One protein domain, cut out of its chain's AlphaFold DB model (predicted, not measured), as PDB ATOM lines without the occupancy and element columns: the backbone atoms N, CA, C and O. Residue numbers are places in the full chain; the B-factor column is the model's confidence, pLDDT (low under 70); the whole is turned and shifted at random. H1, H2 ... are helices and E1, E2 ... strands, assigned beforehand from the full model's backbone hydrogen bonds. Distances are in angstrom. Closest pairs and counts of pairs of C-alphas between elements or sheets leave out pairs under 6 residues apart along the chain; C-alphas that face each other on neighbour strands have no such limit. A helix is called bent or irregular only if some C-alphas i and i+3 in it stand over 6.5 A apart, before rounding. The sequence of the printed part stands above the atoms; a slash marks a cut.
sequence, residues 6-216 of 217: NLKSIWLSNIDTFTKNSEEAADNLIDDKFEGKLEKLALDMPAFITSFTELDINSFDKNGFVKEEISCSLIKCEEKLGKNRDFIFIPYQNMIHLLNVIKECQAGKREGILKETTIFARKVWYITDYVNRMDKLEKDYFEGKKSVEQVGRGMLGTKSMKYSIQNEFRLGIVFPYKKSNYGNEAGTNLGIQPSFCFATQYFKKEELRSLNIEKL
ATOM      1  N   ASN A   6      54.765 112.335  88.871       75.19
ATOM      2  CA  ASN A   6      54.204 113.377  88.022       75.19
ATOM      3  C   ASN A   6      55.300 114.386  87.682       75.19
ATOM      4  O   ASN A   6      55.667 115.212  88.521       75.19
ATOM      5  N   LEU A   7      55.784 114.362  86.442       77.06
ATOM      6  CA  LEU A   7      56.702 115.372  85.931       77.06
ATOM      7  C   LEU A   7      55.914 116.612  85.513       77.06
ATOM      8  O   LEU A   7      55.286 116.661  84.453       77.06
ATOM      9  N   LYS A   8      55.954 117.618  86.385       76.88
ATOM     10  CA  LYS A   8      55.337 118.933  86.169       76.88
ATOM     11  C   LYS A   8      56.291 119.935  85.520       76.88
ATOM     12  O   LYS A   8      55.847 120.886  84.886       76.88
ATOM     13  N   SER A   9      57.594 119.740  85.692       76.50
ATOM     14  CA  SER A   9      58.634 120.593  85.124       76.50
ATOM     15  C   SER A   9      59.952 119.834  84.982       76.50
ATOM     16  O   SER A   9      60.182 118.840  85.671       76.50
ATOM     17  N   ILE A  10      60.825 120.318  84.100       78.50
ATOM     18  CA  ILE A  10      62.212 119.861  83.960       78.50
ATOM     19  C   ILE A  10      63.147 121.004  84.359       78.50
ATOM     20  O   ILE A  10      62.992 122.129  83.887       78.50
ATOM     21  N   TRP A  11      64.139 120.709  85.201       78.81
ATOM     22  CA  TRP A  11      65.190 121.660  85.567       78.81
ATOM     23  C   TRP A  11      66.350 121.610  84.566       78.81
ATOM     24  O   TRP A  11      67.134 120.653  84.569       78.81
ATOM     25  N   LEU A  12      66.503 122.662  83.763       79.12
ATOM     26  CA  LEU A  12      67.620 122.858  82.842       79.12
ATOM     27  C   LEU A  12      68.786 123.508  83.610       79.12
ATOM     28  O   LEU A  12      68.659 124.639  84.069       79.12
ATOM     29  N   SER A  13      69.918 122.822  83.778       75.38
ATOM     30  CA  SER A  13      71.091 123.389  84.475       75.38
ATOM     31  C   SER A  13      71.980 124.159  83.499       75.38
ATOM     32  O   SER A  13      72.008 123.823  82.314       75.38
ATOM     33  N   ASN A  14      72.708 125.171  83.977       73.50
ATOM     34  CA  ASN A  14      73.677 125.893  83.147       73.50
ATOM     35  C   ASN A  14      74.711 124.907  82.568       73.50
ATOM     36  O   ASN A  14      75.208 124.042  83.300       73.50
ATOM     37  N   ILE A  15      75.023 125.040  81.275       69.25
ATOM     38  CA  ILE A  15      76.019 124.220  80.573       69.25
ATOM     39  C   ILE A  15      77.377 124.205  81.291       69.25
ATOM     40  O   ILE A  15      78.002 123.151  81.370       69.25
ATOM     41  N   ASP A  16      77.775 125.327  81.897       60.59
ATOM     42  CA  ASP A  16      79.038 125.477  82.623       60.59
ATOM     43  C   ASP A  16      79.190 124.472  83.768       60.59
ATOM     44  O   ASP A  16      80.291 124.016  84.068       60.59
ATOM     45  N   THR A  17      78.073 124.071  84.378       56.69
ATOM     46  CA  THR A  17      78.052 123.055  85.442       56.69
ATOM     47  C   THR A  17      78.464 121.668  84.937       56.69
ATOM     48  O   THR A  17      78.861 120.817  85.728       56.69
ATOM     49  N   PHE A  18      78.374 121.437  83.625       55.25
ATOM     50  CA  PHE A  18      78.804 120.205  82.966       55.25
ATOM     51  C   PHE A  18      80.190 120.333  82.314       55.25
ATOM     52  O   PHE A  18      80.810 119.306  82.055       55.25
ATOM     53  N   THR A  19      80.673 121.555  82.045       50.81
ATOM     54  CA  THR A  19      81.932 121.806  81.313       50.81
ATOM     55  C   THR A  19      83.117 122.173  82.203       50.81
ATOM     56  O   THR A  19      84.235 121.789  81.888       50.81
ATOM     57  N   LYS A  20      82.911 122.859  83.335       42.59
ATOM     58  CA  LYS A  20      84.009 123.396  84.168       42.59
ATOM     59  C   LYS A  20      84.655 122.394  85.143       42.59
ATOM     60  O   LYS A  20      85.575 122.773  85.857       42.59
ATOM     61  N   ASN A  21      84.203 121.137  85.194       41.06
ATOM     62  CA  ASN A  21      84.461 120.223  86.323       41.06
ATOM     63  C   ASN A  21      85.123 118.868  85.952       41.06
ATOM     64  O   ASN A  21      84.682 117.814  86.424       41.06
ATOM     65  N   SER A  22      86.186 118.824  85.144       41.72
ATOM     66  CA  SER A  22      86.926 117.577  84.852       41.72
ATOM     67  C   SER A  22      88.270 117.481  85.593       41.72
ATOM     68  O   SER A  22      89.309 117.914  85.120       41.72
ATOM     69  N   GLU A  23      88.286 116.815  86.752       35.88
ATOM     70  CA  GLU A  23      89.542 116.363  87.391       35.88
ATOM     71  C   GLU A  23      90.185 115.144  86.697       35.88
ATOM     72  O   GLU A  23      91.258 114.693  87.082       35.88
ATOM     73  N   GLU A  24      89.573 114.610  85.639       39.06
ATOM     74  CA  GLU A  24      90.168 113.568  84.803       39.06
ATOM     75  C   GLU A  24      90.422 114.161  83.418       39.06
ATOM     76  O   GLU A  24      89.527 114.211  82.577       39.06
ATOM     77  N   ALA A  25      91.663 114.580  83.165       41.44
ATOM     78  CA  ALA A  25      92.119 115.102  81.873       41.44
ATOM     79  C   ALA A  25      91.879 114.145  80.675       41.44
ATOM     80  O   ALA A  25      92.082 114.536  79.529       41.44
ATOM     81  N   ALA A  26      91.437 112.901  80.908       37.09
ATOM     82  CA  ALA A  26      91.114 111.905  79.884       37.09
ATOM     83  C   ALA A  26      89.598 111.689  79.656       37.09
ATOM     84  O   ALA A  26      89.188 111.398  78.529       37.09
ATOM     85  N   ASP A  27      88.758 111.914  80.676       36.31
ATOM     86  CA  ASP A  27      87.288 111.777  80.609       36.31
ATOM     87  C   ASP A  27      86.588 113.088  80.243       36.31
ATOM     88  O   ASP A  27      85.383 113.285  80.411       36.31
ATOM     89  N   ASN A  28      87.367 113.976  79.644       37.25
ATOM     90  CA  ASN A  28      86.911 115.209  79.071       37.25
ATOM     91  C   ASN A  28      86.032 114.918  77.849       37.25
ATOM     92  O   ASN A  28      86.486 114.764  76.715       37.25
ATOM     93  N   LEU A  29      84.727 114.881  78.110       40.06
ATOM     94  CA  LEU A  29      83.682 115.056  77.112       40.06
ATOM     95  C   LEU A  29      83.822 116.387  76.346       40.06
ATOM     96  O   LEU A  29      83.071 116.579  75.393       40.06
ATOM     97  N   ILE A  30      84.716 117.276  76.824       39.16
ATOM     98  CA  ILE A  30      84.803 118.711  76.519       39.16
ATOM     99  C   ILE A  30      86.264 119.245  76.386       39.16
ATOM    100  O   ILE A  30      86.455 120.365  75.937       39.16
ATOM    101  N   ASP A  31      87.311 118.450  76.666       38.12
ATOM    102  CA  ASP A  31      88.674 118.699  76.125       38.12
ATOM    103  C   ASP A  31      89.095 117.521  75.245       38.12
ATOM    104  O   ASP A  31      89.881 116.642  75.618       38.12
ATOM    105  N   ASP A  32      88.592 117.514  74.020       40.06
ATOM    106  CA  ASP A  32      89.513 117.234  72.928       40.06
ATOM    107  C   ASP A  32      90.464 118.442  72.840       40.06
ATOM    108  O   ASP A  32      90.006 119.581  72.912       40.06
ATOM    109  N   LYS A  33      91.767 118.238  72.619       42.19
ATOM    110  CA  LYS A  33      92.781 119.309  72.436       42.19
ATOM    111  C   LYS A  33      92.503 120.250  71.243       42.19
ATOM    112  O   LYS A  33      93.341 121.064  70.866       42.19
ATOM    113  N   PHE A  34      91.346 120.079  70.614       40.56
ATOM    114  CA  PHE A  34      90.831 120.796  69.464       40.56
ATOM    115  C   PHE A  34      89.416 121.364  69.681       40.56
ATOM    116  O   PHE A  34      88.924 122.053  68.791       40.56
ATOM    117  N   GLU A  35      88.768 121.150  70.836       41.09
ATOM    118  CA  GLU A  35      87.528 121.871  71.186       41.09
ATOM    119  C   GLU A  35      87.793 123.377  71.402       41.09
ATOM    120  O   GLU A  35      86.894 124.204  71.253       41.09
ATOM    121  N   GLY A  36      89.067 123.753  71.567       36.66
ATOM    122  CA  GLY A  36      89.566 125.129  71.555       36.66
ATOM    123  C   GLY A  36      89.571 125.840  70.195       36.66
ATOM    124  O   GLY A  36      90.123 126.928  70.087       36.66
ATOM    125  N   LYS A  37      88.975 125.287  69.133       46.09
ATOM    126  CA  LYS A  37      88.780 126.076  67.903       46.09
ATOM    127  C   LYS A  37      87.578 127.012  68.014       46.09
ATOM    128  O   LYS A  37      87.729 128.182  67.702       46.09
ATOM    129  N   LEU A  38      86.507 126.578  68.690       46.78
ATOM    130  CA  LEU A  38      85.339 127.396  69.056       46.78
ATOM    131  C   LEU A  38      85.546 128.264  70.320       46.78
ATOM    132  O   LEU A  38      84.575 128.827  70.826       46.78
ATOM    133  N   GLU A  39      86.780 128.427  70.816       39.59
ATOM    134  CA  GLU A  39      87.148 129.234  72.006       39.59
ATOM    135  C   GLU A  39      86.638 130.685  71.961       39.59
ATOM    136  O   GLU A  39      86.476 131.327  72.995       39.59
ATOM    137  N   LYS A  40      86.355 131.224  70.769       40.78
ATOM    138  CA  LYS A  40      85.782 132.573  70.620       40.78
ATOM    139  C   LYS A  40      84.257 132.625  70.759       40.78
ATOM    140  O   LYS A  40      83.713 133.713  70.920       40.78
ATOM    141  N   LEU A  41      83.573 131.485  70.672       46.03
ATOM    142  CA  LEU A  41      82.109 131.347  70.715       46.03
ATOM    143  C   LEU A  41      81.619 130.650  71.987       46.03
ATOM    144  O   LEU A  41      80.546 130.976  72.503       46.03
ATOM    145  N   ALA A  42      82.390 129.682  72.479       47.09
ATOM    146  CA  ALA A  42      82.116 128.968  73.711       47.09
ATOM    147  C   ALA A  42      82.392 129.892  74.907       47.09
ATOM    148  O   ALA A  42      83.542 130.081  75.281       47.09
ATOM    149  N   LEU A  43      81.319 130.499  75.437       45.12
ATOM    150  CA  LEU A  43      81.057 130.909  76.839       45.12
ATOM    151  C   LEU A  43      80.200 132.179  76.949       45.12
ATOM    152  O   LEU A  43      79.614 132.448  77.993       45.12
ATOM    153  N   ASP A  44      80.062 132.956  75.885       49.72
ATOM    154  CA  ASP A  44      79.274 134.197  75.928       49.72
ATOM    155  C   ASP A  44      77.779 133.983  75.558       49.72
ATOM    156  O   ASP A  44      76.979 134.928  75.573       49.72
ATOM    157  N   MET A  45      77.382 132.747  75.228       56.44
ATOM    158  CA  MET A  45      75.983 132.350  75.035       56.44
ATOM    159  C   MET A  45      75.448 131.616  76.265       56.44
ATOM    160  O   MET A  45      75.924 130.520  76.566       56.44
ATOM    161  N   PRO A  46      74.406 132.133  76.934       67.62
ATOM    162  CA  PRO A  46      73.718 131.375  77.969       67.62
ATOM    163  C   PRO A  46      73.064 130.119  77.374       67.62
ATOM    164  O   PRO A  46      72.248 130.203  76.448       67.62
ATOM    165  N   ALA A  47      73.396 128.950  77.922       75.06
ATOM    166  CA  ALA A  47      72.782 127.680  77.553       75.06
ATOM    167  C   ALA A  47      72.393 126.882  78.798       75.06
ATOM    168  O   ALA A  47      73.162 126.770  79.754       75.06
ATOM    169  N   PHE A  48      71.197 126.298  78.758       78.12
ATOM    170  CA  PHE A  48      70.662 125.492  79.849       78.12
ATOM    171  C   PHE A  48      70.164 124.157  79.316       78.12
ATOM    172  O   PHE A  48      69.399 124.124  78.347       78.12
ATOM    173  N   ILE A  49      70.590 123.061  79.947       80.56
ATOM    174  CA  ILE A  49      70.314 121.702  79.480       80.56
ATOM    175  C   ILE A  49      69.936 120.742  80.616       80.56
ATOM    176  O   ILE A  49      70.395 120.859  81.755       80.56
ATOM    177  N   THR A  50      69.130 119.746  80.268       81.31
ATOM    178  CA  THR A  50      68.946 118.499  81.017       81.31
ATOM    179  C   THR A  50      69.348 117.340  80.119       81.31
ATOM    180  O   THR A  50      68.904 117.252  78.971       81.31
ATOM    181  N   SER A  51      70.167 116.444  80.661       81.06
ATOM    182  CA  SER A  51      70.588 115.216  79.992       81.06
ATOM    183  C   SER A  51      69.801 114.029  80.534       81.06
ATOM    184  O   SER A  51      69.622 113.894  81.743       81.06
ATOM    185  N   PHE A  52      69.360 113.170  79.627       84.69
ATOM    186  CA  PHE A  52      68.747 111.882  79.905       84.69
ATOM    187  C   PHE A  52      69.667 110.799  79.355       84.69
ATOM    188  O   PHE A  52      70.143 110.912  78.224       84.69
ATOM    189  N   THR A  53      69.888 109.747  80.134       86.38
ATOM    190  CA  THR A  53      70.593 108.557  79.659       86.38
ATOM    191  C   THR A  53      69.569 107.551  79.170       86.38
ATOM    192  O   THR A  53      68.673 107.143  79.907       86.38
ATOM    193  N   GLU A  54      69.687 107.188  77.902       87.62
ATOM    194  CA  GLU A  54      68.877 106.151  77.287       87.62
ATOM    195  C   GLU A  54      69.534 104.800  77.575       87.62
ATOM    196  O   GLU A  54      70.694 104.580  77.237       87.62
ATOM    197  N   LEU A  55      68.790 103.909  78.227       87.06
ATOM    198  CA  LEU A  55      69.229 102.542  78.476       87.06
ATOM    199  C   LEU A  55      68.611 101.630  77.417       87.06
ATOM    200  O   LEU A  55      67.392 101.473  77.353       87.06
ATOM    201  N   ASP A  56      69.466 101.038  76.595       87.69
ATOM    202  CA  ASP A  56      69.135  99.972  75.652       87.69
ATOM    203  C   ASP A  56      69.814  98.662  76.079       87.69
ATOM    204  O   ASP A  56      70.534  98.618  77.075       87.69
ATOM    205  N   ILE A  57      69.630  97.585  75.313       86.31
ATOM    206  CA  ILE A  57      70.269  96.294  75.613       86.31
ATOM    207  C   ILE A  57      71.804  96.387  75.696       86.31
ATOM    208  O   ILE A  57      72.428  95.647  76.448       86.31
ATOM    209  N   ASN A  58      72.416  97.334  74.979       88.19
ATOM    210  CA  ASN A  58      73.863  97.542  74.976       88.19
ATOM    211  C   ASN A  58      74.351  98.320  76.204       88.19
ATOM    212  O   ASN A  58      75.560  98.405  76.428       88.19
ATOM    213  N   SER A  59      73.439  98.891  76.987       89.25
ATOM    214  CA  SER A  59      73.735  99.629  78.215       89.25
ATOM    215  C   SER A  59      73.898  98.704  79.429       89.25
ATOM    216  O   SER A  59      74.360  99.145  80.484       89.25
ATOM    217  N   PHE A  60      73.553  97.422  79.279       91.19
ATOM    218  CA  PHE A  60      73.679  96.401  80.313       91.19
ATOM    219  C   PHE A  60      74.844  95.446  80.022       91.19
ATOM    220  O   PHE A  60      75.262  95.255  78.877       91.19
ATOM    221  N   ASP A  61      75.409  94.872  81.077       92.19
ATOM    222  CA  ASP A  61      76.401  93.811  81.004       92.19
ATOM    223  C   ASP A  61      75.741  92.442  80.751       92.19
ATOM    224  O   ASP A  61      74.519  92.302  80.664       92.19
ATOM    225  N   LYS A  62      76.563  91.394  80.653       93.56
ATOM    226  CA  LYS A  62      76.099  90.014  80.424       93.56
ATOM    227  C   LYS A  62      75.176  89.459  81.521       93.56
ATOM    228  O   LYS A  62      74.505  88.462  81.285       93.56
ATOM    229  N   ASN A  63      75.177  90.068  82.706       94.00
ATOM    230  CA  ASN A  63      74.358  89.685  83.852       94.00
ATOM    231  C   ASN A  63      73.107  90.582  83.978       94.00
ATOM    232  O   ASN A  63      72.350  90.457  84.942       94.00
ATOM    233  N   GLY A  64      72.894  91.504  83.032       92.56
ATOM    234  CA  GLY A  64      71.764  92.425  83.015       92.56
ATOM    235  C   GLY A  64      71.930  93.654  83.911       92.56
ATOM    236  O   GLY A  64      70.957  94.384  84.081       92.56
ATOM    237  N   PHE A  65      73.110  93.914  84.487       93.31
ATOM    238  CA  PHE A  65      73.369  95.133  85.266       93.31
ATOM    239  C   PHE A  65      73.797  96.287  84.368       93.31
ATOM    240  O   PHE A  65      74.469  96.071  83.365       93.31
ATOM    241  N   VAL A  66      73.439  97.524  84.720       89.94
ATOM    242  CA  VAL A  66      73.945  98.709  84.011       89.94
ATOM    243  C   VAL A  66      75.471  98.695  84.050       89.94
ATOM    244  O   VAL A  66      76.066  98.536  85.117       89.94
ATOM    245  N   LYS A  67      76.105  98.875  82.887       89.06
ATOM    246  CA  LYS A  67      77.567  98.877  82.777       89.06
ATOM    247  C   LYS A  67      78.191  99.864  83.762       89.06
ATOM    248  O   LYS A  67      77.704 100.984  83.948       89.06
ATOM    249  N   GLU A  68      79.297  99.452  84.375       86.81
ATOM    250  CA  GLU A  68      79.980 100.231  85.413       86.81
ATOM    251  C   GLU A  68      80.352 101.635  84.922       86.81
ATOM    252  O   GLU A  68      80.085 102.618  85.603       86.81
ATOM    253  N   GLU A  69      80.865 101.752  83.698       82.94
ATOM    254  CA  GLU A  69      81.221 103.038  83.090       82.94
ATOM    255  C   GLU A  69      80.029 104.009  82.989       82.94
ATOM    256  O   GLU A  69      80.187 105.211  83.205       82.94
ATOM    257  N   ILE A  70      78.819 103.499  82.722       85.00
ATOM    258  CA  ILE A  70      77.588 104.293  82.628       85.00
ATOM    259  C   ILE A  70      77.161 104.740  84.028       85.00
ATOM    260  O   ILE A  70      76.971 105.934  84.269       85.00
ATOM    261  N   SER A  71      77.048 103.802  84.971       86.88
ATOM    262  CA  SER A  71      76.608 104.106  86.340       86.88
ATOM    263  C   SER A  71      77.588 105.028  87.080       86.88
ATOM    264  O   SER A  71      77.160 105.992  87.716       86.88
ATOM    265  N   CYS A  72      78.900 104.811  86.945       82.69
ATOM    266  CA  CYS A  72      79.929 105.684  87.508       82.69
ATOM    267  C   CYS A  72      79.880 107.092  86.912       82.69
ATOM    268  O   CYS A  72      79.989 108.060  87.661       82.69
ATOM    269  N   SER A  73      79.661 107.225  85.601       78.56
ATOM    270  CA  SER A  73      79.551 108.543  84.962       78.56
ATOM    271  C   SER A  73      78.331 109.325  85.453       78.56
ATOM    272  O   SER A  73      78.437 110.520  85.729       78.56
ATOM    273  N   LEU A  74      77.191 108.653  85.639       79.88
ATOM    274  CA  LEU A  74      75.981 109.254  86.207       79.88
ATOM    275  C   LEU A  74      76.182 109.731  87.654       79.88
ATOM    276  O   LEU A  74      75.815 110.856  87.991       79.88
ATOM    277  N   ILE A  75      76.799 108.897  88.497       80.31
ATOM    278  CA  ILE A  75      77.107 109.221  89.901       80.31
ATOM    279  C   ILE A  75      78.067 110.412  89.980       80.31
ATOM    280  O   ILE A  75      77.766 111.381  90.680       80.31
ATOM    281  N   LYS A  76      79.182 110.361  89.234       76.50
ATOM    282  CA  LYS A  76      80.175 111.446  89.161       76.50
ATOM    283  C   LYS A  76      79.525 112.759  88.709       76.50
ATOM    284  O   LYS A  76      79.883 113.821  89.210       76.50
ATOM    285  N   CYS A  77      78.564 112.702  87.782       73.25
ATOM    286  CA  CYS A  77      77.824 113.878  87.327       73.25
ATOM    287  C   CYS A  77      77.037 114.535  88.476       73.25
ATOM    288  O   CYS A  77      77.213 115.726  88.720       73.25
ATOM    289  N   GLU A  78      76.231 113.780  89.233       73.69
ATOM    290  CA  GLU A  78      75.460 114.342  90.358       73.69
ATOM    291  C   GLU A  78      76.356 114.924  91.463       73.69
ATOM    292  O   GLU A  78      76.101 116.037  91.930       73.69
ATOM    293  N   GLU A  79      77.444 114.231  91.825       75.31
ATOM    294  CA  GLU A  79      78.428 114.716  92.813       75.31
ATOM    295  C   GLU A  79      78.986 116.078  92.424       75.31
ATOM    296  O   GLU A  79      79.011 117.004  93.236       75.31
ATOM    297  N   LYS A  80      79.369 116.220  91.156       67.06
ATOM    298  CA  LYS A  80      79.949 117.452  90.619       67.06
ATOM    299  C   LYS A  80      78.939 118.584  90.486       67.06
ATOM    300  O   LYS A  80      79.319 119.746  90.593       67.06
ATOM    301  N   LEU A  81      77.659 118.273  90.286       64.19
ATOM    302  CA  LEU A  81      76.588 119.269  90.346       64.19
ATOM    303  C   LEU A  81      76.313 119.740  91.790       64.19
ATOM    304  O   LEU A  81      75.499 120.647  91.969       64.19
ATOM    305  N   GLY A  82      76.934 119.125  92.807       67.00
ATOM    306  CA  GLY A  82      76.606 119.348  94.217       67.00
ATOM    307  C   GLY A  82      75.188 118.882  94.554       67.00
ATOM    308  O   GLY A  82      74.544 119.428  95.451       67.00
ATOM    309  N   LYS A  83      74.662 117.924  93.783       68.50
ATOM    310  CA  LYS A  83      73.281 117.456  93.868       68.50
ATOM    311  C   LYS A  83      73.261 116.020  94.371       68.50
ATOM    312  O   LYS A  83      74.079 115.192  93.992       68.50
ATOM    313  N   ASN A  84      72.294 115.729  95.232       71.69
ATOM    314  CA  ASN A  84      72.004 114.373  95.681       71.69
ATOM    315  C   ASN A  84      70.573 114.014  95.281       71.69
ATOM    316  O   ASN A  84      69.692 113.901  96.133       71.69
ATOM    317  N   ARG A  85      70.309 113.994  93.970       76.69
ATOM    318  CA  ARG A  85      68.971 113.721  93.437       76.69
ATOM    319  C   ARG A  85      68.800 112.235  93.165       76.69
ATOM    320  O   ARG A  85      69.735 111.560  92.740       76.69
ATOM    321  N   ASP A  86      67.571 111.771  93.347       81.56
ATOM    322  CA  ASP A  86      67.158 110.445  92.910       81.56
ATOM    323  C   ASP A  86      67.023 110.392  91.383       81.56
ATOM    324  O   ASP A  86      66.698 111.382  90.716       81.56
ATOM    325  N   PHE A  87      67.240 109.200  90.837       82.81
ATOM    326  CA  PHE A  87      67.058 108.883  89.430       82.81
ATOM    327  C   PHE A  87      65.661 108.322  89.199       82.81
ATOM    328  O   PHE A  87      65.123 107.569  90.012       82.81
ATOM    329  N   ILE A  88      65.078 108.674  88.055       83.12
ATOM    330  CA  ILE A  88      63.738 108.238  87.666       83.12
ATOM    331  C   ILE A  88      63.847 107.502  86.342       83.12
ATOM    332  O   ILE A  88      64.380 108.043  85.370       83.12
ATOM    333  N   PHE A  89      63.311 106.286  86.292       85.31
ATOM    334  CA  PHE A  89      63.181 105.570  85.034       85.31
ATOM    335  C   PHE A  89      61.925 106.018  84.284       85.31
ATOM    336  O   PHE A  89      60.818 106.038  84.830       85.31
ATOM    337  N   ILE A  90      62.110 106.355  83.008       83.12
ATOM    338  CA  ILE A  90      61.037 106.743  82.096       83.12
ATOM    339  C   ILE A  90      60.969 105.690  80.985       83.12
ATOM    340  O   ILE A  90      61.899 105.613  80.181       83.12
ATOM    341  N   PRO A  91      59.881 104.905  80.889       83.00
ATOM    342  CA  PRO A  91      59.696 103.977  79.781       83.00
ATOM    343  C   PRO A  91      59.734 104.694  78.427       83.00
ATOM    344  O   PRO A  91      59.194 105.796  78.284       83.00
ATOM    345  N   TYR A  92      60.302 104.047  77.407       82.12
ATOM    346  CA  TYR A  92      60.488 104.638  76.075       82.12
ATOM    347  C   TYR A  92      59.191 105.210  75.469       82.12
ATOM    348  O   TYR A  92      59.170 106.330  74.961       82.12
ATOM    349  N   GLN A  93      58.073 104.492  75.599       80.38
ATOM    350  CA  GLN A  93      56.762 104.953  75.124       80.38
ATOM    351  C   GLN A  93      56.320 106.285  75.764       80.38
ATOM    352  O   GLN A  93      55.732 107.134  75.091       80.38
ATOM    353  N   ASN A  94      56.672 106.515  77.033       78.38
ATOM    354  CA  ASN A  94      56.365 107.749  77.753       78.38
ATOM    355  C   ASN A  94      57.325 108.877  77.352       78.38
ATOM    356  O   ASN A  94      56.916 110.038  77.304       78.38
ATOM    357  N   MET A  95      58.571 108.547  76.992       81.19
ATOM    358  CA  MET A  95      59.513 109.517  76.428       81.19
ATOM    359  C   MET A  95      58.958 110.125  75.130       81.19
ATOM    360  O   MET A  95      58.990 111.341  74.978       81.19
ATOM    361  N   ILE A  96      58.346 109.334  74.238       82.00
ATOM    362  CA  ILE A  96      57.713 109.855  73.005       82.00
ATOM    363  C   ILE A  96      56.646 110.918  73.321       82.00
ATOM    364  O   ILE A  96      56.565 111.946  72.646       82.00
ATOM    365  N   HIS A  97      55.848 110.705  74.368       78.19
ATOM    366  CA  HIS A  97      54.814 111.655  74.783       78.19
ATOM    367  C   HIS A  97      55.435 112.963  75.292       78.19
ATOM    368  O   HIS A  97      55.002 114.043  74.883       78.19
ATOM    369  N   LEU A  98      56.495 112.869  76.105       79.12
ATOM    370  CA  LEU A  98      57.273 114.024  76.557       79.12
ATOM    371  C   LEU A  98      57.818 114.835  75.371       79.12
ATOM    372  O   LEU A  98      57.690 116.060  75.354       79.12
ATOM    373  N   LEU A  99      58.364 114.167  74.352       79.12
ATOM    374  CA  LEU A  99      58.874 114.823  73.143       79.12
ATOM    375  C   LEU A  99      57.785 115.587  72.383       79.12
ATOM    376  O   LEU A  99      58.035 116.700  71.916       79.12
ATOM    377  N   ASN A 100      56.578 115.027  72.285       77.25
ATOM    378  CA  ASN A 100      55.456 115.695  71.625       77.25
ATOM    379  C   ASN A 100      55.042 116.978  72.355       77.25
ATOM    380  O   ASN A 100      54.852 118.003  71.706       77.25
ATOM    381  N   VAL A 101      54.979 116.977  73.689       74.75
ATOM    382  CA  VAL A 101      54.675 118.217  74.428       74.75
ATOM    383  C   VAL A 101      55.829 119.201  74.373       74.75
ATOM    384  O   VAL A 101      55.579 120.389  74.226       74.75
ATOM    385  N   ILE A 102      57.088 118.753  74.388       76.44
ATOM    386  CA  ILE A 102      58.221 119.657  74.132       76.44
ATOM    387  C   ILE A 102      58.061 120.333  72.763       76.44
ATOM    388  O   ILE A 102      58.297 121.536  72.648       76.44
ATOM    389  N   LYS A 103      57.601 119.597  71.746       74.06
ATOM    390  CA  LYS A 103      57.283 120.141  70.421       74.06
ATOM    391  C   LYS A 103      56.103 121.123  70.450       74.06
ATOM    392  O   LYS A 103      56.143 122.140  69.766       74.06
ATOM    393  N   GLU A 104      55.085 120.895  71.274       70.25
ATOM    394  CA  GLU A 104      54.024 121.890  71.497       70.25
ATOM    395  C   GLU A 104      54.529 123.132  72.244       70.25
ATOM    396  O   GLU A 104      54.179 124.259  71.893       70.25
ATOM    397  N   CYS A 105      55.407 122.964  73.234       67.19
ATOM    398  CA  CYS A 105      56.076 124.070  73.910       67.19
ATOM    399  C   CYS A 105      56.964 124.847  72.928       67.19
ATOM    400  O   CYS A 105      57.083 126.065  73.042       67.19
ATOM    401  N   GLN A 106      57.584 124.195  71.939       65.81
ATOM    402  CA  GLN A 106      58.259 124.866  70.818       65.81
ATOM    403  C   GLN A 106      57.319 125.774  70.016       65.81
ATOM    404  O   GLN A 106      57.786 126.788  69.510       65.81
ATOM    405  N   ALA A 107      56.018 125.479  69.979       66.06
ATOM    406  CA  ALA A 107      55.008 126.245  69.252       66.06
ATOM    407  C   ALA A 107      54.384 127.423  70.042       66.06
ATOM    408  O   ALA A 107      53.426 128.025  69.563       66.06
ATOM    409  N   GLY A 108      54.912 127.785  71.221       56.91
ATOM    410  CA  GLY A 108      54.594 129.070  71.875       56.91
ATOM    411  C   GLY A 108      53.693 129.022  73.116       56.91
ATOM    412  O   GLY A 108      53.334 130.074  73.640       56.91
ATOM    413  N   LYS A 109      53.363 127.838  73.650       58.75
ATOM    414  CA  LYS A 109      52.649 127.688  74.938       58.75
ATOM    415  C   LYS A 109      53.592 127.848  76.144       58.75
ATOM    416  O   LYS A 109      53.789 126.905  76.908       58.75
ATOM    417  N   ARG A 110      54.255 128.996  76.280       63.06
ATOM    418  CA  ARG A 110      55.223 129.243  77.363       63.06
ATOM    419  C   ARG A 110      54.947 130.551  78.081       63.06
ATOM    420  O   ARG A 110      54.494 131.516  77.473       63.06
ATOM    421  N   GLU A 111      55.278 130.576  79.364       55.69
ATOM    422  CA  GLU A 111      55.122 131.740  80.231       55.69
ATOM    423  C   GLU A 111      56.479 132.378  80.566       55.69
ATOM    424  O   GLU A 111      57.535 131.746  80.470       55.69
ATOM    425  N   GLY A 112      56.443 133.650  80.969       59.16
ATOM    426  CA  GLY A 112      57.603 134.378  81.487       59.16
ATOM    427  C   GLY A 112      58.751 134.561  80.487       59.16
ATOM    428  O   GLY A 112      58.559 134.642  79.277       59.16
ATOM    429  N   ILE A 113      59.972 134.625  81.016       52.62
ATOM    430  CA  ILE A 113      61.229 134.884  80.288       52.62
ATOM    431  C   ILE A 113      61.575 133.838  79.211       52.62
ATOM    432  O   ILE A 113      62.415 134.090  78.349       52.62
ATOM    433  N   LEU A 114      60.889 132.688  79.216       61.56
ATOM    434  CA  LEU A 114      61.052 131.607  78.240       61.56
ATOM    435  C   LEU A 114      60.046 131.663  77.077       61.56
ATOM    436  O   LEU A 114      60.130 130.819  76.177       61.56
ATOM    437  N   LYS A 115      59.107 132.625  77.089       62.94
ATOM    438  CA  LYS A 115      58.033 132.787  76.092       62.94
ATOM    439  C   LYS A 115      58.558 132.853  74.656       62.94
ATOM    440  O   LYS A 115      57.969 132.251  73.765       62.94
ATOM    441  N   GLU A 116      59.687 133.528  74.458       62.69
ATOM    442  CA  GLU A 116      60.297 133.763  73.140       62.69
ATOM    443  C   GLU A 116      61.564 132.930  72.901       62.69
ATOM    444  O   GLU A 116      62.173 132.975  71.834       62.69
ATOM    445  N   THR A 117      61.984 132.128  73.881       68.56
ATOM    446  CA  THR A 117      63.145 131.251  73.711       68.56
ATOM    447  C   THR A 117      62.783 130.103  72.774       68.56
ATOM    448  O   THR A 117      61.630 129.692  72.689       68.56
ATOM    449  N   THR A 118      63.737 129.490  72.087       70.81
ATOM    450  CA  THR A 118      63.462 128.257  71.335       70.81
ATOM    451  C   THR A 118      64.096 127.065  72.044       70.81
ATOM    452  O   THR A 118      65.316 127.003  72.187       70.81
ATOM    453  N   ILE A 119      63.267 126.113  72.481       77.88
ATOM    454  CA  ILE A 119      63.713 124.836  73.053       77.88
ATOM    455  C   ILE A 119      64.198 123.917  71.937       77.88
ATOM    456  O   ILE A 119      63.641 123.909  70.839       77.88
ATOM    457  N   PHE A 120      65.200 123.100  72.227       80.56
ATOM    458  CA  PHE A 120      65.620 121.990  71.385       80.56
ATOM    459  C   PHE A 120      65.611 120.689  72.187       80.56
ATOM    460  O   PHE A 120      65.905 120.677  73.379       80.56
ATOM    461  N   ALA A 121      65.296 119.592  71.509       84.81
ATOM    462  CA  ALA A 121      65.284 118.248  72.069       84.81
ATOM    463  C   ALA A 121      65.938 117.324  71.036       84.81
ATOM    464  O   ALA A 121      65.519 117.325  69.874       84.81
ATOM    465  N   ARG A 122      67.011 116.616  71.401       84.69
ATOM    466  CA  ARG A 122      67.812 115.855  70.433       84.69
ATOM    467  C   ARG A 122      68.598 114.714  71.078       84.69
ATOM    468  O   ARG A 122      69.233 114.902  72.110       84.69
ATOM    469  N   LYS A 123      68.621 113.557  70.402       87.25
ATOM    470  CA  LYS A 123      69.577 112.473  70.678       87.25
ATOM    471  C   LYS A 123      70.974 112.900  70.231       87.25
ATOM    472  O   LYS A 123      71.133 113.414  69.118       87.25
ATOM    473  N   VAL A 124      71.961 112.722  71.099       84.50
ATOM    474  CA  VAL A 124      73.344 113.122  70.834       84.50
ATOM    475  C   VAL A 124      73.909 112.293  69.684       84.50
ATOM    476  O   VAL A 124      73.715 111.083  69.610       84.50
ATOM    477  N   TRP A 125      74.573 112.961  68.744       86.44
ATOM    478  CA  TRP A 125      75.245 112.308  67.626       86.44
ATOM    479  C   TRP A 125      76.691 112.016  68.002       86.44
ATOM    480  O   TRP A 125      77.478 112.939  68.210       86.44
ATOM    481  N   TYR A 126      77.022 110.730  68.055       84.62
ATOM    482  CA  TYR A 126      78.366 110.236  68.322       84.62
ATOM    483  C   TYR A 126      79.107 110.028  67.009       84.62
ATOM    484  O   TYR A 126      78.667 109.249  66.165       84.62
ATOM    485  N   ILE A 127      80.212 110.744  66.824       83.56
ATOM    486  CA  ILE A 127      80.928 110.790  65.546       83.56
ATOM    487  C   ILE A 127      82.426 110.558  65.739       83.56
ATOM    488  O   ILE A 127      83.020 110.999  66.726       83.56
ATOM    489  N   THR A 128      83.035 109.828  64.806       84.75
ATOM    490  CA  THR A 128      84.465 109.479  64.838       84.75
ATOM    491  C   THR A 128      85.351 110.670  64.464       84.75
ATOM    492  O   THR A 128      86.420 110.843  65.035       84.75
ATOM    493  N   ASP A 129      84.893 111.529  63.549       83.62
ATOM    494  CA  ASP A 129      85.599 112.711  63.031       83.62
ATOM    495  C   ASP A 129      85.175 114.013  63.732       83.62
ATOM    496  O   ASP A 129      85.100 115.078  63.111       83.62
ATOM    497  N   TYR A 130      84.892 113.927  65.035       80.12
ATOM    498  CA  TYR A 130      84.348 115.018  65.850       80.12
ATOM    499  C   TYR A 130      85.040 116.367  65.615       80.12
ATOM    500  O   TYR A 130      84.362 117.363  65.365       80.12
ATOM    501  N   VAL A 131      86.375 116.371  65.583       76.12
ATOM    502  CA  VAL A 131      87.200 117.562  65.329       76.12
ATOM    503  C   VAL A 131      86.803 118.263  64.029       76.12
ATOM    504  O   VAL A 131      86.412 119.426  64.034       76.12
ATOM    505  N   ASN A 132      86.817 117.541  62.907       80.44
ATOM    506  CA  ASN A 132      86.513 118.120  61.596       80.44
ATOM    507  C   ASN A 132      85.064 118.618  61.515       80.44
ATOM    508  O   ASN A 132      84.758 119.580  60.802       80.44
ATOM    509  N   ARG A 133      84.151 117.963  62.239       81.44
ATOM    510  CA  ARG A 133      82.751 118.382  62.300       81.44
ATOM    511  C   ARG A 133      82.590 119.712  63.033       81.44
ATOM    512  O   ARG A 133      81.816 120.546  62.555       81.44
ATOM    513  N   MET A 134      83.290 119.893  64.149       77.88
ATOM    514  CA  MET A 134      83.276 121.140  64.915       77.88
ATOM    515  C   MET A 134      83.936 122.279  64.131       77.88
ATOM    516  O   MET A 134      83.320 123.336  63.988       77.88
ATOM    517  N   ASP A 135      85.074 122.024  63.480       77.06
ATOM    518  CA  ASP A 135      85.752 122.993  62.601       77.06
ATOM    519  C   ASP A 135      84.838 123.488  61.473       77.06
ATOM    520  O   ASP A 135      84.761 124.679  61.164       77.06
ATOM    521  N   LYS A 136      84.098 122.569  60.844       83.81
ATOM    522  CA  LYS A 136      83.141 122.928  59.793       83.81
ATOM    523  C   LYS A 136      81.979 123.760  60.337       83.81
ATOM    524  O   LYS A 136      81.533 124.682  59.657       83.81
ATOM    525  N   LEU A 137      81.464 123.426  61.523       79.44
ATOM    526  CA  LEU A 137      80.379 124.177  62.162       79.44
ATOM    527  C   LEU A 137      80.797 125.615  62.471       79.44
ATOM    528  O   LEU A 137      80.022 126.534  62.214       79.44
ATOM    529  N   GLU A 138      82.016 125.792  62.970       75.69
ATOM    530  CA  GLU A 138      82.613 127.098  63.220       75.69
ATOM    531  C   GLU A 138      82.780 127.912  61.935       75.69
ATOM    532  O   GLU A 138      82.346 129.063  61.849       75.69
ATOM    533  N   LYS A 139      83.370 127.300  60.906       82.81
ATOM    534  CA  LYS A 139      83.559 127.948  59.609       82.81
ATOM    535  C   LYS A 139      82.229 128.406  59.009       82.81
ATOM    536  O   LYS A 139      82.119 129.553  58.587       82.81
ATOM    537  N   ASP A 140      81.212 127.541  59.016       85.25
ATOM    538  CA  ASP A 140      79.871 127.882  58.530       85.25
ATOM    539  C   ASP A 140      79.281 129.095  59.280       85.25
ATOM    540  O   ASP A 140      78.565 129.899  58.683       85.25
ATOM    541  N   TYR A 141      79.568 129.244  60.576       83.06
ATOM    542  CA  TYR A 141      79.126 130.393  61.364       83.06
ATOM    543  C   TYR A 141      79.828 131.688  60.958       83.06
ATOM    544  O   TYR A 141      79.152 132.672  60.661       83.06
ATOM    545  N   PHE A 142      81.162 131.690  60.888       81.69
ATOM    546  CA  PHE A 142      81.918 132.886  60.495       81.69
ATOM    547  C   PHE A 142      81.647 133.313  59.047       81.69
ATOM    548  O   PHE A 142      81.745 134.493  58.725       81.69
ATOM    549  N   GLU A 143      81.247 132.378  58.184       89.44
ATOM    550  CA  GLU A 143      80.776 132.654  56.822       89.44
ATOM    551  C   GLU A 143      79.312 133.144  56.762       89.44
ATOM    552  O   GLU A 143      78.783 133.356  55.672       89.44
ATOM    553  N   GLY A 144      78.630 133.296  57.904       83.56
ATOM    554  CA  GLY A 144      77.236 133.745  57.981       83.56
ATOM    555  C   GLY A 144      76.206 132.710  57.517       83.56
ATOM    556  O   GLY A 144      75.033 133.037  57.349       83.56
ATOM    557  N   LYS A 145      76.611 131.449  57.313       90.19
ATOM    558  CA  LYS A 145      75.726 130.354  56.874       90.19
ATOM    559  C   LYS A 145      74.922 129.744  58.022       90.19
ATOM    560  O   LYS A 145      73.971 129.006  57.766       90.19
ATOM    561  N   LYS A 146      75.310 130.006  59.276       83.44
ATOM    562  CA  LYS A 146      74.628 129.529  60.488       83.44
ATOM    563  C   LYS A 146      74.505 130.628  61.536       83.44
ATOM    564  O   LYS A 146      75.433 131.405  61.726       83.44
ATOM    565  N   SER A 147      73.380 130.640  62.247       79.56
ATOM    566  CA  SER A 147      73.178 131.493  63.420       79.56
ATOM    567  C   SER A 147      73.900 130.939  64.649       79.56
ATOM    568  O   SER A 147      74.247 129.756  64.718       79.56
ATOM    569  N   VAL A 148      74.089 131.789  65.655       73.75
ATOM    570  CA  VAL A 148      74.795 131.426  66.888       73.75
ATOM    571  C   VAL A 148      74.054 130.329  67.674       73.75
ATOM    572  O   VAL A 148      74.660 129.386  68.180       73.75
ATOM    573  N   GLU A 149      72.720 130.352  67.663       75.94
ATOM    574  CA  GLU A 149      71.870 129.331  68.280       75.94
ATOM    575  C   GLU A 149      71.960 127.999  67.535       75.94
ATOM    576  O   GLU A 149      71.917 126.935  68.156       75.94
ATOM    577  N   GLN A 150      72.079 128.035  66.202       79.19
ATOM    578  CA  GLN A 150      72.262 126.828  65.395       79.19
ATOM    579  C   GLN A 150      73.605 126.159  65.700       79.19
ATOM    580  O   GLN A 150      73.656 124.929  65.786       79.19
ATOM    581  N   VAL A 151      74.661 126.949  65.915       76.69
ATOM    582  CA  VAL A 151      75.969 126.454  66.368       76.69
ATOM    583  C   VAL A 151      75.857 125.861  67.768       76.69
ATOM    584  O   VAL A 151      76.180 124.688  67.940       76.69
ATOM    585  N   GLY A 152      75.308 126.604  68.735       74.88
ATOM    586  CA  GLY A 152      75.168 126.139  70.120       74.88
ATOM    587  C   GLY A 152      74.363 124.839  70.238       74.88
ATOM    588  O   GLY A 152      74.774 123.909  70.930       74.88
ATOM    589  N   ARG A 153      73.260 124.706  69.488       78.44
ATOM    590  CA  ARG A 153      72.495 123.444  69.401       78.44
ATOM    591  C   ARG A 153      73.281 122.315  68.749       78.44
ATOM    592  O   ARG A 153      73.102 121.160  69.128       78.44
ATOM    593  N   GLY A 154      74.081 122.637  67.733       77.69
ATOM    594  CA  GLY A 154      74.961 121.691  67.060       77.69
ATOM    595  C   GLY A 154      75.959 121.097  68.043       77.69
ATOM    596  O   GLY A 154      75.951 119.885  68.226       77.69
ATOM    597  N   MET A 155      76.707 121.961  68.731       76.19
ATOM    598  CA  MET A 155      77.708 121.577  69.729       76.19
ATOM    599  C   MET A 155      77.095 120.742  70.855       76.19
ATOM    600  O   MET A 155      77.555 119.644  71.152       76.19
ATOM    601  N   LEU A 156      75.981 121.212  71.424       76.19
ATOM    602  CA  LEU A 156      75.267 120.497  72.482       76.19
ATOM    603  C   LEU A 156      74.692 119.152  72.024       76.19
ATOM    604  O   LEU A 156      74.403 118.308  72.866       76.19
ATOM    605  N   GLY A 157      74.507 118.936  70.724       76.69
ATOM    606  CA  GLY A 157      73.944 117.714  70.155       76.69
ATOM    607  C   GLY A 157      74.971 116.758  69.551       76.69
ATOM    608  O   GLY A 157      74.551 115.792  68.911       76.69
ATOM    609  N   THR A 158      76.274 117.008  69.699       78.25
ATOM    610  CA  THR A 158      77.349 116.188  69.112       78.25
ATOM    611  C   THR A 158      78.402 115.821  70.146       78.25
ATOM    612  O   THR A 158      78.761 116.651  70.973       78.25
ATOM    613  N   LYS A 159      78.920 114.592  70.075       78.88
ATOM    614  CA  LYS A 159      80.009 114.093  70.923       78.88
ATOM    615  C   LYS A 159      80.955 113.192  70.141       78.88
ATOM    616  O   LYS A 159      80.587 112.608  69.121       78.88
ATOM    617  N   SER A 160      82.163 113.030  70.666       78.62
ATOM    618  CA  SER A 160      83.098 112.021  70.170       78.62
ATOM    619  C   SER A 160      82.554 110.600  70.367       78.62
ATOM    620  O   SER A 160      81.947 110.287  71.394       78.62
ATOM    621  N   MET A 161      82.814 109.722  69.396       81.62
ATOM    622  CA  MET A 161      82.372 108.324  69.410       81.62
ATOM    623  C   MET A 161      82.882 107.516  70.611       81.62
ATOM    624  O   MET A 161      82.229 106.540  70.983       81.62
ATOM    625  N   LYS A 162      83.974 107.939  71.272       75.19
ATOM    626  CA  LYS A 162      84.471 107.290  72.503       75.19
ATOM    627  C   LYS A 162      83.426 107.237  73.627       75.19
ATOM    628  O   LYS A 162      83.501 106.371  74.484       75.19
ATOM    629  N   TYR A 163      82.422 108.114  73.582       73.75
ATOM    630  CA  TYR A 163      81.338 108.191  74.563       73.75
ATOM    631  C   TYR A 163      80.038 107.513  74.118       73.75
ATOM    632  O   TYR A 163      79.033 107.604  74.817       73.75
ATOM    633  N   SER A 164      80.033 106.841  72.963       78.31
ATOM    634  CA  SER A 164      78.825 106.236  72.373       78.31
ATOM    635  C   SER A 164      78.157 105.176  73.247       78.31
ATOM    636  O   SER A 164      76.976 104.900  73.057       78.31
ATOM    637  N   ILE A 165      78.880 104.612  74.218       72.44
ATOM    638  CA  ILE A 165      78.344 103.618  75.149       72.44
ATOM    639  C   ILE A 165      77.276 104.188  76.089       72.44
ATOM    640  O   ILE A 165      76.412 103.460  76.566       72.44
ATOM    641  N   GLN A 166      77.309 105.500  76.322       71.50
ATOM    642  CA  GLN A 166      76.263 106.227  77.022       71.50
ATOM    643  C   GLN A 166      75.378 106.867  75.968       71.50
ATOM    644  O   GLN A 166      75.691 107.948  75.477       71.50
ATOM    645  N   ASN A 167      74.280 106.214  75.589       78.25
ATOM    646  CA  ASN A 167      73.286 106.869  74.751       78.25
ATOM    647  C   ASN A 167      72.705 108.063  75.526       78.25
ATOM    648  O   ASN A 167      72.163 107.901  76.620       78.25
ATOM    649  N   GLU A 168      72.815 109.267  74.970       82.75
ATOM    650  CA  GLU A 168      72.308 110.478  75.611       82.75
ATOM    651  C   GLU A 168      71.239 111.159  74.768       82.75
ATOM    652  O   GLU A 168      71.367 111.354  73.553       82.75
ATOM    653  N   PHE A 169      70.210 111.621  75.461       85.94
ATOM    654  CA  PHE A 169      69.223 112.540  74.941       85.94
ATOM    655  C   PHE A 169      69.306 113.859  75.707       85.94
ATOM    656  O   PHE A 169      69.365 113.876  76.935       85.94
ATOM    657  N   ARG A 170      69.316 114.983  74.990       85.38
ATOM    658  CA  ARG A 170      69.428 116.318  75.585       85.38
ATOM    659  C   ARG A 170      68.208 117.156  75.259       85.38
ATOM    660  O   ARG A 170      67.788 117.249  74.103       85.38
ATOM    661  N   LEU A 171      67.693 117.804  76.292       84.25
ATOM    662  CA  LEU A 171      66.686 118.849  76.206       84.25
ATOM    663  C   LEU A 171      67.316 120.148  76.690       84.25
ATOM    664  O   LEU A 171      67.939 120.162  77.749       84.25
ATOM    665  N   GLY A 172      67.148 121.239  75.955       82.62
ATOM    666  CA  GLY A 172      67.701 122.507  76.398       82.62
ATOM    667  C   GLY A 172      67.243 123.721  75.623       82.62
ATOM    668  O   GLY A 172      66.413 123.651  74.714       82.62
ATOM    669  N   ILE A 173      67.820 124.854  76.005       79.00
ATOM    670  CA  ILE A 173      67.647 126.162  75.379       79.00
ATOM    671  C   ILE A 173      69.018 126.804  75.163       79.00
ATOM    672  O   ILE A 173      69.933 126.620  75.967       79.00
ATOM    673  N   VAL A 174      69.142 127.552  74.069       78.25
ATOM    674  CA  VAL A 174      70.301 128.404  73.767       78.25
ATOM    675  C   VAL A 174      69.764 129.806  73.538       78.25
ATOM    676  O   VAL A 174      68.828 129.973  72.750       78.25
ATOM    677  N   PHE A 175      70.321 130.787  74.241       71.25
ATOM    678  CA  PHE A 175      69.930 132.185  74.103       71.25
ATOM    679  C   PHE A 175      70.862 132.931  73.134       71.25
ATOM    680  O   PHE A 175      72.069 132.675  73.147       71.25
ATOM    681  N   PRO A 176      70.334 133.872  72.324       62.53
ATOM    682  CA  PRO A 176      71.165 134.819  71.584       62.53
ATOM    683  C   PRO A 176      72.056 135.636  72.539       62.53
ATOM    684  O   PRO A 176      71.688 135.907  73.680       62.53
ATOM    685  N   TYR A 177      73.249 135.994  72.063       64.44
ATOM    686  CA  TYR A 177      74.378 136.550  72.821       64.44
ATOM    687  C   TYR A 177      74.059 137.773  73.721       64.44
ATOM    688  O   TYR A 177      73.421 138.732  73.294       64.44
ATOM    689  N   LYS A 178      74.681 137.742  74.912       50.09
ATOM    690  CA  LYS A 178      74.984 138.773  75.935       50.09
ATOM    691  C   LYS A 178      73.898 139.458  76.792       50.09
ATOM    692  O   LYS A 178      73.009 140.164  76.337       50.09
ATOM    693  N   LYS A 179      74.190 139.355  78.105       45.66
ATOM    694  CA  LYS A 179      73.592 139.974  79.305       45.66
ATOM    695  C   LYS A 179      72.128 139.643  79.527       45.66
ATOM    696  O   LYS A 179      71.259 140.506  79.574       45.66
ATOM    697  N   SER A 180      71.869 138.371  79.766       45.53
ATOM    698  CA  SER A 180      70.612 138.029  80.389       45.53
ATOM    699  C   SER A 180      70.578 138.484  81.841       45.53
ATOM    700  O   SER A 180      71.460 138.144  82.623       45.53
ATOM    701  N   ASN A 181      69.470 139.103  82.221       47.81
ATOM    702  CA  ASN A 181      69.003 139.232  83.602       47.81
ATOM    703  C   ASN A 181      68.747 137.868  84.297       47.81
ATOM    704  O   ASN A 181      68.145 137.837  85.365       47.81
ATOM    705  N   TYR A 182      69.171 136.741  83.703       52.00
ATOM    706  CA  TYR A 182      69.303 135.458  84.385       52.00
ATOM    707  C   TYR A 182      70.493 135.630  85.328       52.00
ATOM    708  O   TYR A 182      71.637 135.589  84.880       52.00
ATOM    709  N   GLY A 183      70.202 135.976  86.585       46.94
ATOM    710  CA  GLY A 183      71.184 136.239  87.634       46.94
ATOM    711  C   GLY A 183      72.073 135.030  87.931       46.94
ATOM    712  O   GLY A 183      72.205 134.118  87.126       46.94
ATOM    713  N   ASN A 184      72.668 134.989  89.120       52.50
ATOM    714  CA  ASN A 184      73.527 133.896  89.604       52.50
ATOM    715  C   ASN A 184      72.824 132.509  89.721       52.50
ATOM    716  O   ASN A 184      73.221 131.679  90.534       52.50
ATOM    717  N   GLU A 185      71.751 132.243  88.975       54.69
ATOM    718  CA  GLU A 185      70.959 131.020  89.038       54.69
ATOM    719  C   GLU A 185      71.627 129.886  88.242       54.69
ATOM    720  O   GLU A 185      71.855 129.971  87.035       54.69
ATOM    721  N   ALA A 186      71.904 128.767  88.919       63.69
ATOM    722  CA  ALA A 186      72.546 127.575  88.351       63.69
ATOM    723  C   ALA A 186      71.650 126.771  87.373       63.69
ATOM    724  O   ALA A 186      71.978 125.643  86.983       63.69
ATOM    725  N   GLY A 187      70.493 127.310  86.987       72.06
ATOM    726  CA  GLY A 187      69.553 126.674  86.073       72.06
ATOM    727  C   GLY A 187      68.210 127.390  85.968       72.06
ATOM    728  O   GLY A 187      67.988 128.408  86.609       72.06
ATOM    729  N   THR A 188      67.314 126.840  85.151       75.88
ATOM    730  CA  THR A 188      65.961 127.356  84.927       75.88
ATOM    731  C   THR A 188      64.941 126.219  84.837       75.88
ATOM    732  O   THR A 188      65.253 125.113  84.388       75.88
ATOM    733  N   ASN A 189      63.707 126.481  85.271       75.62
ATOM    734  CA  ASN A 189      62.613 125.515  85.226       75.62
ATOM    735  C   ASN A 189      61.810 125.651  83.931       75.62
ATOM    736  O   ASN A 189      61.230 126.697  83.650       75.62
ATOM    737  N   LEU A 190      61.692 124.547  83.199       76.88
ATOM    738  CA  LEU A 190      60.763 124.409  82.090       76.88
ATOM    739  C   LEU A 190      59.482 123.729  82.583       76.88
ATOM    740  O   LEU A 190      59.479 122.522  82.828       76.88
ATOM    741  N   GLY A 191      58.403 124.498  82.739       74.94
ATOM    742  CA  GLY A 191      57.079 123.964  83.064       74.94
ATOM    743  C   GLY A 191      56.504 123.117  81.926       74.94
ATOM    744  O   GLY A 191      56.673 123.449  80.753       74.94
ATOM    745  N   ILE A 192      55.819 122.028  82.277       72.19
ATOM    746  CA  ILE A 192      55.180 121.104  81.336       72.19
ATOM    747  C   ILE A 192      53.681 121.054  81.638       72.19
ATOM    748  O   ILE A 192      53.281 120.735  82.759       72.19
ATOM    749  N   GLN A 193      52.856 121.374  80.637       69.19
ATOM    750  CA  GLN A 193      51.399 121.389  80.755       69.19
ATOM    751  C   GLN A 193      50.738 120.638  79.586       69.19
ATOM    752  O   GLN A 193      50.999 120.989  78.433       69.19
ATOM    753  N   PRO A 194      49.859 119.653  79.859       68.94
ATOM    754  CA  PRO A 194      49.560 119.094  81.184       68.94
ATOM    755  C   PRO A 194      50.771 118.347  81.771       68.94
ATOM    756  O   PRO A 194      51.660 117.920  81.038       68.94
ATOM    757  N   SER A 195      50.814 118.177  83.095       72.62
ATOM    758  CA  SER A 195      51.871 117.384  83.734       72.62
ATOM    759  C   SER A 195      51.838 115.932  83.262       72.62
ATOM    760  O   SER A 195      50.756 115.346  83.162       72.62
ATOM    761  N   PHE A 196      53.005 115.321  83.063       70.62
ATOM    762  CA  PHE A 196      53.076 113.916  82.678       70.62
ATOM    763  C   PHE A 196      53.098 113.001  83.886       70.62
ATOM    764  O   PHE A 196      54.028 113.044  84.689       70.62
ATOM    765  N   CYS A 197      52.106 112.121  83.963       70.00
ATOM    766  CA  CYS A 197      52.136 110.998  84.881       70.00
ATOM    767  C   CYS A 197      52.966 109.873  84.253       70.00
ATOM    768  O   CYS A 197      52.580 109.272  83.250       70.00
ATOM    769  N   PHE A 198      54.125 109.593  84.826       71.31
ATOM    770  CA  PHE A 198      54.899 108.397  84.544       71.31
ATOM    771  C   PHE A 198      55.524 107.943  85.849       71.31
ATOM    772  O   PHE A 198      56.173 108.724  86.501       71.31
ATOM    773  N   ALA A 199      55.399 106.691  86.253       58.69
ATOM    774  CA  ALA A 199      56.552 106.016  86.837       58.69
ATOM    775  C   ALA A 199      56.340 104.523  86.762       58.69
ATOM    776  O   ALA A 199      55.212 104.030  86.706       58.69
ATOM    777  N   THR A 200      57.458 103.825  86.843       58.31
ATOM    778  CA  THR A 200      57.468 102.490  87.424       58.31
ATOM    779  C   THR A 200      58.509 102.364  88.535       58.31
ATOM    780  O   THR A 200      58.235 101.637  89.485       58.31
ATOM    781  N   GLN A 201      59.618 103.123  88.511       74.12
ATOM    782  CA  GLN A 201      60.668 103.028  89.533       74.12
ATOM    783  C   GLN A 201      61.511 104.297  89.715       74.12
ATOM    784  O   GLN A 201      61.829 105.006  88.757       74.12
ATOM    785  N   TYR A 202      61.905 104.512  90.968       82.56
ATOM    786  CA  TYR A 202      62.914 105.472  91.398       82.56
ATOM    787  C   TYR A 202      64.089 104.711  91.976       82.56
ATOM    788  O   TYR A 202      63.894 103.653  92.578       82.56
ATOM    789  N   PHE A 203      65.271 105.293  91.847       82.38
ATOM    790  CA  PHE A 203      66.483 104.745  92.424       82.38
ATOM    791  C   PHE A 203      67.274 105.867  93.058       82.38
ATOM    792  O   PHE A 203      67.483 106.919  92.444       82.38
ATOM    793  N   LYS A 204      67.755 105.623  94.268       85.75
ATOM    794  CA  LYS A 204      68.769 106.480  94.855       85.75
ATOM    795  C   LYS A 204      70.049 106.378  94.040       85.75
ATOM    796  O   LYS A 204      70.318 105.378  93.368       85.75
ATOM    797  N   LYS A 205      70.873 107.412  94.140       84.81
ATOM    798  CA  LYS A 205      72.177 107.473  93.478       84.81
ATOM    799  C   LYS A 205      73.047 106.241  93.778       84.81
ATOM    800  O   LYS A 205      73.715 105.742  92.875       84.81
ATOM    801  N   GLU A 206      73.016 105.720  95.005       83.69
ATOM    802  CA  GLU A 206      73.804 104.546  95.411       83.69
ATOM    803  C   GLU A 206      73.333 103.248  94.732       83.69
ATOM    804  O   GLU A 206      74.112 102.309  94.569       83.69
ATOM    805  N   GLU A 207      72.073 103.192  94.295       88.50
ATOM    806  CA  GLU A 207      71.472 101.994  93.707       88.50
ATOM    807  C   GLU A 207      71.829 101.815  92.226       88.50
ATOM    808  O   GLU A 207      71.736 100.693  91.722       88.50
ATOM    809  N   LEU A 208      72.299 102.871  91.546       85.25
ATOM    810  CA  LEU A 208      72.628 102.860  90.113       85.25
ATOM    811  C   LEU A 208      73.598 101.745  89.714       85.25
ATOM    812  O   LEU A 208      73.415 101.119  88.674       85.25
ATOM    813  N   ARG A 209      74.610 101.466  90.545       87.69
ATOM    814  CA  ARG A 209      75.605 100.407  90.277       87.69
ATOM    815  C   ARG A 209      75.014  98.997  90.337       87.69
ATOM    816  O   ARG A 209      75.592  98.059  89.808       87.69
ATOM    817  N   SER A 210      73.870  98.850  90.999       89.69
ATOM    818  CA  SER A 210      73.149  97.585  91.179       89.69
ATOM    819  C   SER A 210      71.828  97.548  90.401       89.69
ATOM    820  O   SER A 210      70.967  96.688  90.649       89.69
ATOM    821  N   LEU A 211      71.631  98.512  89.497       89.19
ATOM    822  CA  LEU A 211      70.448  98.579  88.661       89.19
ATOM    823  C   LEU A 211      70.515  97.452  87.631       89.19
ATOM    824  O   LEU A 211      71.433  97.403  86.815       89.19
ATOM    825  N   ASN A 212      69.546  96.543  87.697       90.94
ATOM    826  CA  ASN A 212      69.426  95.407  86.794       90.94
ATOM    827  C   ASN A 212      68.201  95.591  85.893       90.94
ATOM    828  O   ASN A 212      67.184  96.122  86.346       90.94
ATOM    829  N   ILE A 213      68.292  95.138  84.646       87.81
ATOM    830  CA  ILE A 213      67.213  95.198  83.657       87.81
ATOM    831  C   ILE A 213      65.910  94.564  84.164       87.81
ATOM    832  O   ILE A 213      64.836  95.078  83.873       87.81
ATOM    833  N   GLU A 214      65.983  93.524  84.998       86.81
ATOM    834  CA  GLU A 214      64.805  92.885  85.594       86.81
ATOM    835  C   GLU A 214      64.024  93.813  86.524       86.81
ATOM    836  O   GLU A 214      62.809  93.676  86.649       86.81
ATOM    837  N   LYS A 215      64.700  94.782  87.158       80.50
ATOM    838  CA  LYS A 215      64.026  95.771  88.000       80.50
ATOM    839  C   LYS A 215      63.165  96.695  87.137       80.50
ATOM    840  O   LYS A 215      62.076  97.034  87.573       80.50
ATOM    841  N   LEU A 216      63.612  97.026  85.922       76.88
ATOM    842  CA  LEU A 216      63.002  98.023  85.032       76.88
ATOM    843  C   LEU A 216      61.719  97.553  84.312       76.88
ATOM    844  O   LEU A 216      61.093  98.367  83.625       76.88
TER     845      LEU A 216
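AT A GLANCE: This is residues 6 to 216 of the 217 residues of an uncharacterized protein of Pediococcus pentosaceus (UniProt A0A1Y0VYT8). Look for a five-stranded sheet, curled like part of a barrel round the long helix H4, with H6 packed on its other face and H5 and then H2 beyond H6. A second pair of helices, H3 and H7, lies side by side away from these, and a small two-stranded sheet, E4 and E5, continues from the edge strand E3. The printed part has 211 residues, with seven named helices and seven named strands in the order E1 H1 H2 E2 H3 H4 E3 E4 H5 H6 E5 E6 E7 H7, a mixed class. The large sheet runs E3 E6 E2 E1 E7, all antiparallel; E4 and E5 are parallel. The whole is compact, with a radius of gyration of the C-alphas of 17.6 A, and spans 51 by 41 by 30 A.

IN THESE COORDINATES: Find C-alpha 6 at (54.204, 113.377, 88.022); from there E1 runs 23.7 A to residue 14. H1 is residues 16 to 19 and H2 residues 35 to 40, irregular, with C-alphas 37 and 40 7.7 A apart. E2, residues 47 to 54, is 21.9 A long; H3, residues 68 to 80, is 18.0 A. Find C-alpha 92 at (60.488, 104.638, 76.075), where H4 begins its 21.0 A to residue 106. E3 is residues 119 to 123 and E4 residues 125 to 127. H5, residues 130 to 142, is 18.8 A long, H6, residues 148 to 156, is 12.3 A, and E5 is residues 158 to 160. E6, residues 167 to 174, is 21.8 A long; E7, residues 187 to 198, is 23.5 A and bends by 93 degrees at residue 194. H7, residues 205 to 210, is only just irregular, with C-alphas 206 and 209 6.8 A apart, and ends at C-alpha 210, (73.149, 97.585, 91.179).

HOW THE PARTS SIT: Start at the large, strongly twisted sheet. Between neighbour strands these backbone atoms are within hydrogen-bond range: for E1 and E7, N 10 and O 190 at 2.9 A; for E2 and E1, N 13 and O 49 at 2.9 A; for E6 and E2, N 50 and O 171 at 2.8 A; and for E3 and E6, N 120 and O 172 at 2.8 A. The sheet curls round H4, whose closest C-alphas to E7 are Asn 94 and Phe 198, 7.0 A. With H4 on one face and H6 on the other, these make three layers. H6 lies over E6, at a height over the sheet of 9.0 A, and runs along the strands, at 18 degrees to E6 on the local plane. E2, H3 H4, E3 form a split strand-helix-strand unit, two strands running the same way with E6 between them, and its crossover is right-handed. E3 runs on into E4 at 50 degrees; E4, H5 H6, E5 form a strand-helix-strand unit, two parallel neighbours with helices between, also right-handed, with N 159 and O 125 at 2.9 A. H5 and H6, a hairpin, touch at Leu 137 and Val 151, 6.5 A between C-alphas, a shallow tilt of 7 degrees, opposite ways. H2 touches H5, closest C-alphas Leu 38 and Glu 138, 6.4 A. H3 touches H7, closest C-alphas Ser 71 and Arg 209, 5.5 A, a shallow tilt of 5 degrees, opposite ways. H1 only grazes the sheet with residues 16 to 18. Every O i to N i+4 pair is within hydrogen-bond range in H3, H5 and H6; H4 has 10 of 11, H2 0 of 2 with 0 of 3 O i to N i+3 pairs, H7 0 of 2 with 2 of 3, and H1 is too short for an O i to N i+4 pair.

THE WHOLE: The two C-alphas farthest apart are those of Glu 143 and Glu 214, 51.6 A. The printed part has no cut. The links H1 to H2, E2 to H3, H3 to H4, H4 to E3 and E6 to E7 are long. The mean pLDDT of the printed part is 72.2; 64 residues are under 70, among them residues 15 to 46, 105 to 117 and 176 to 186.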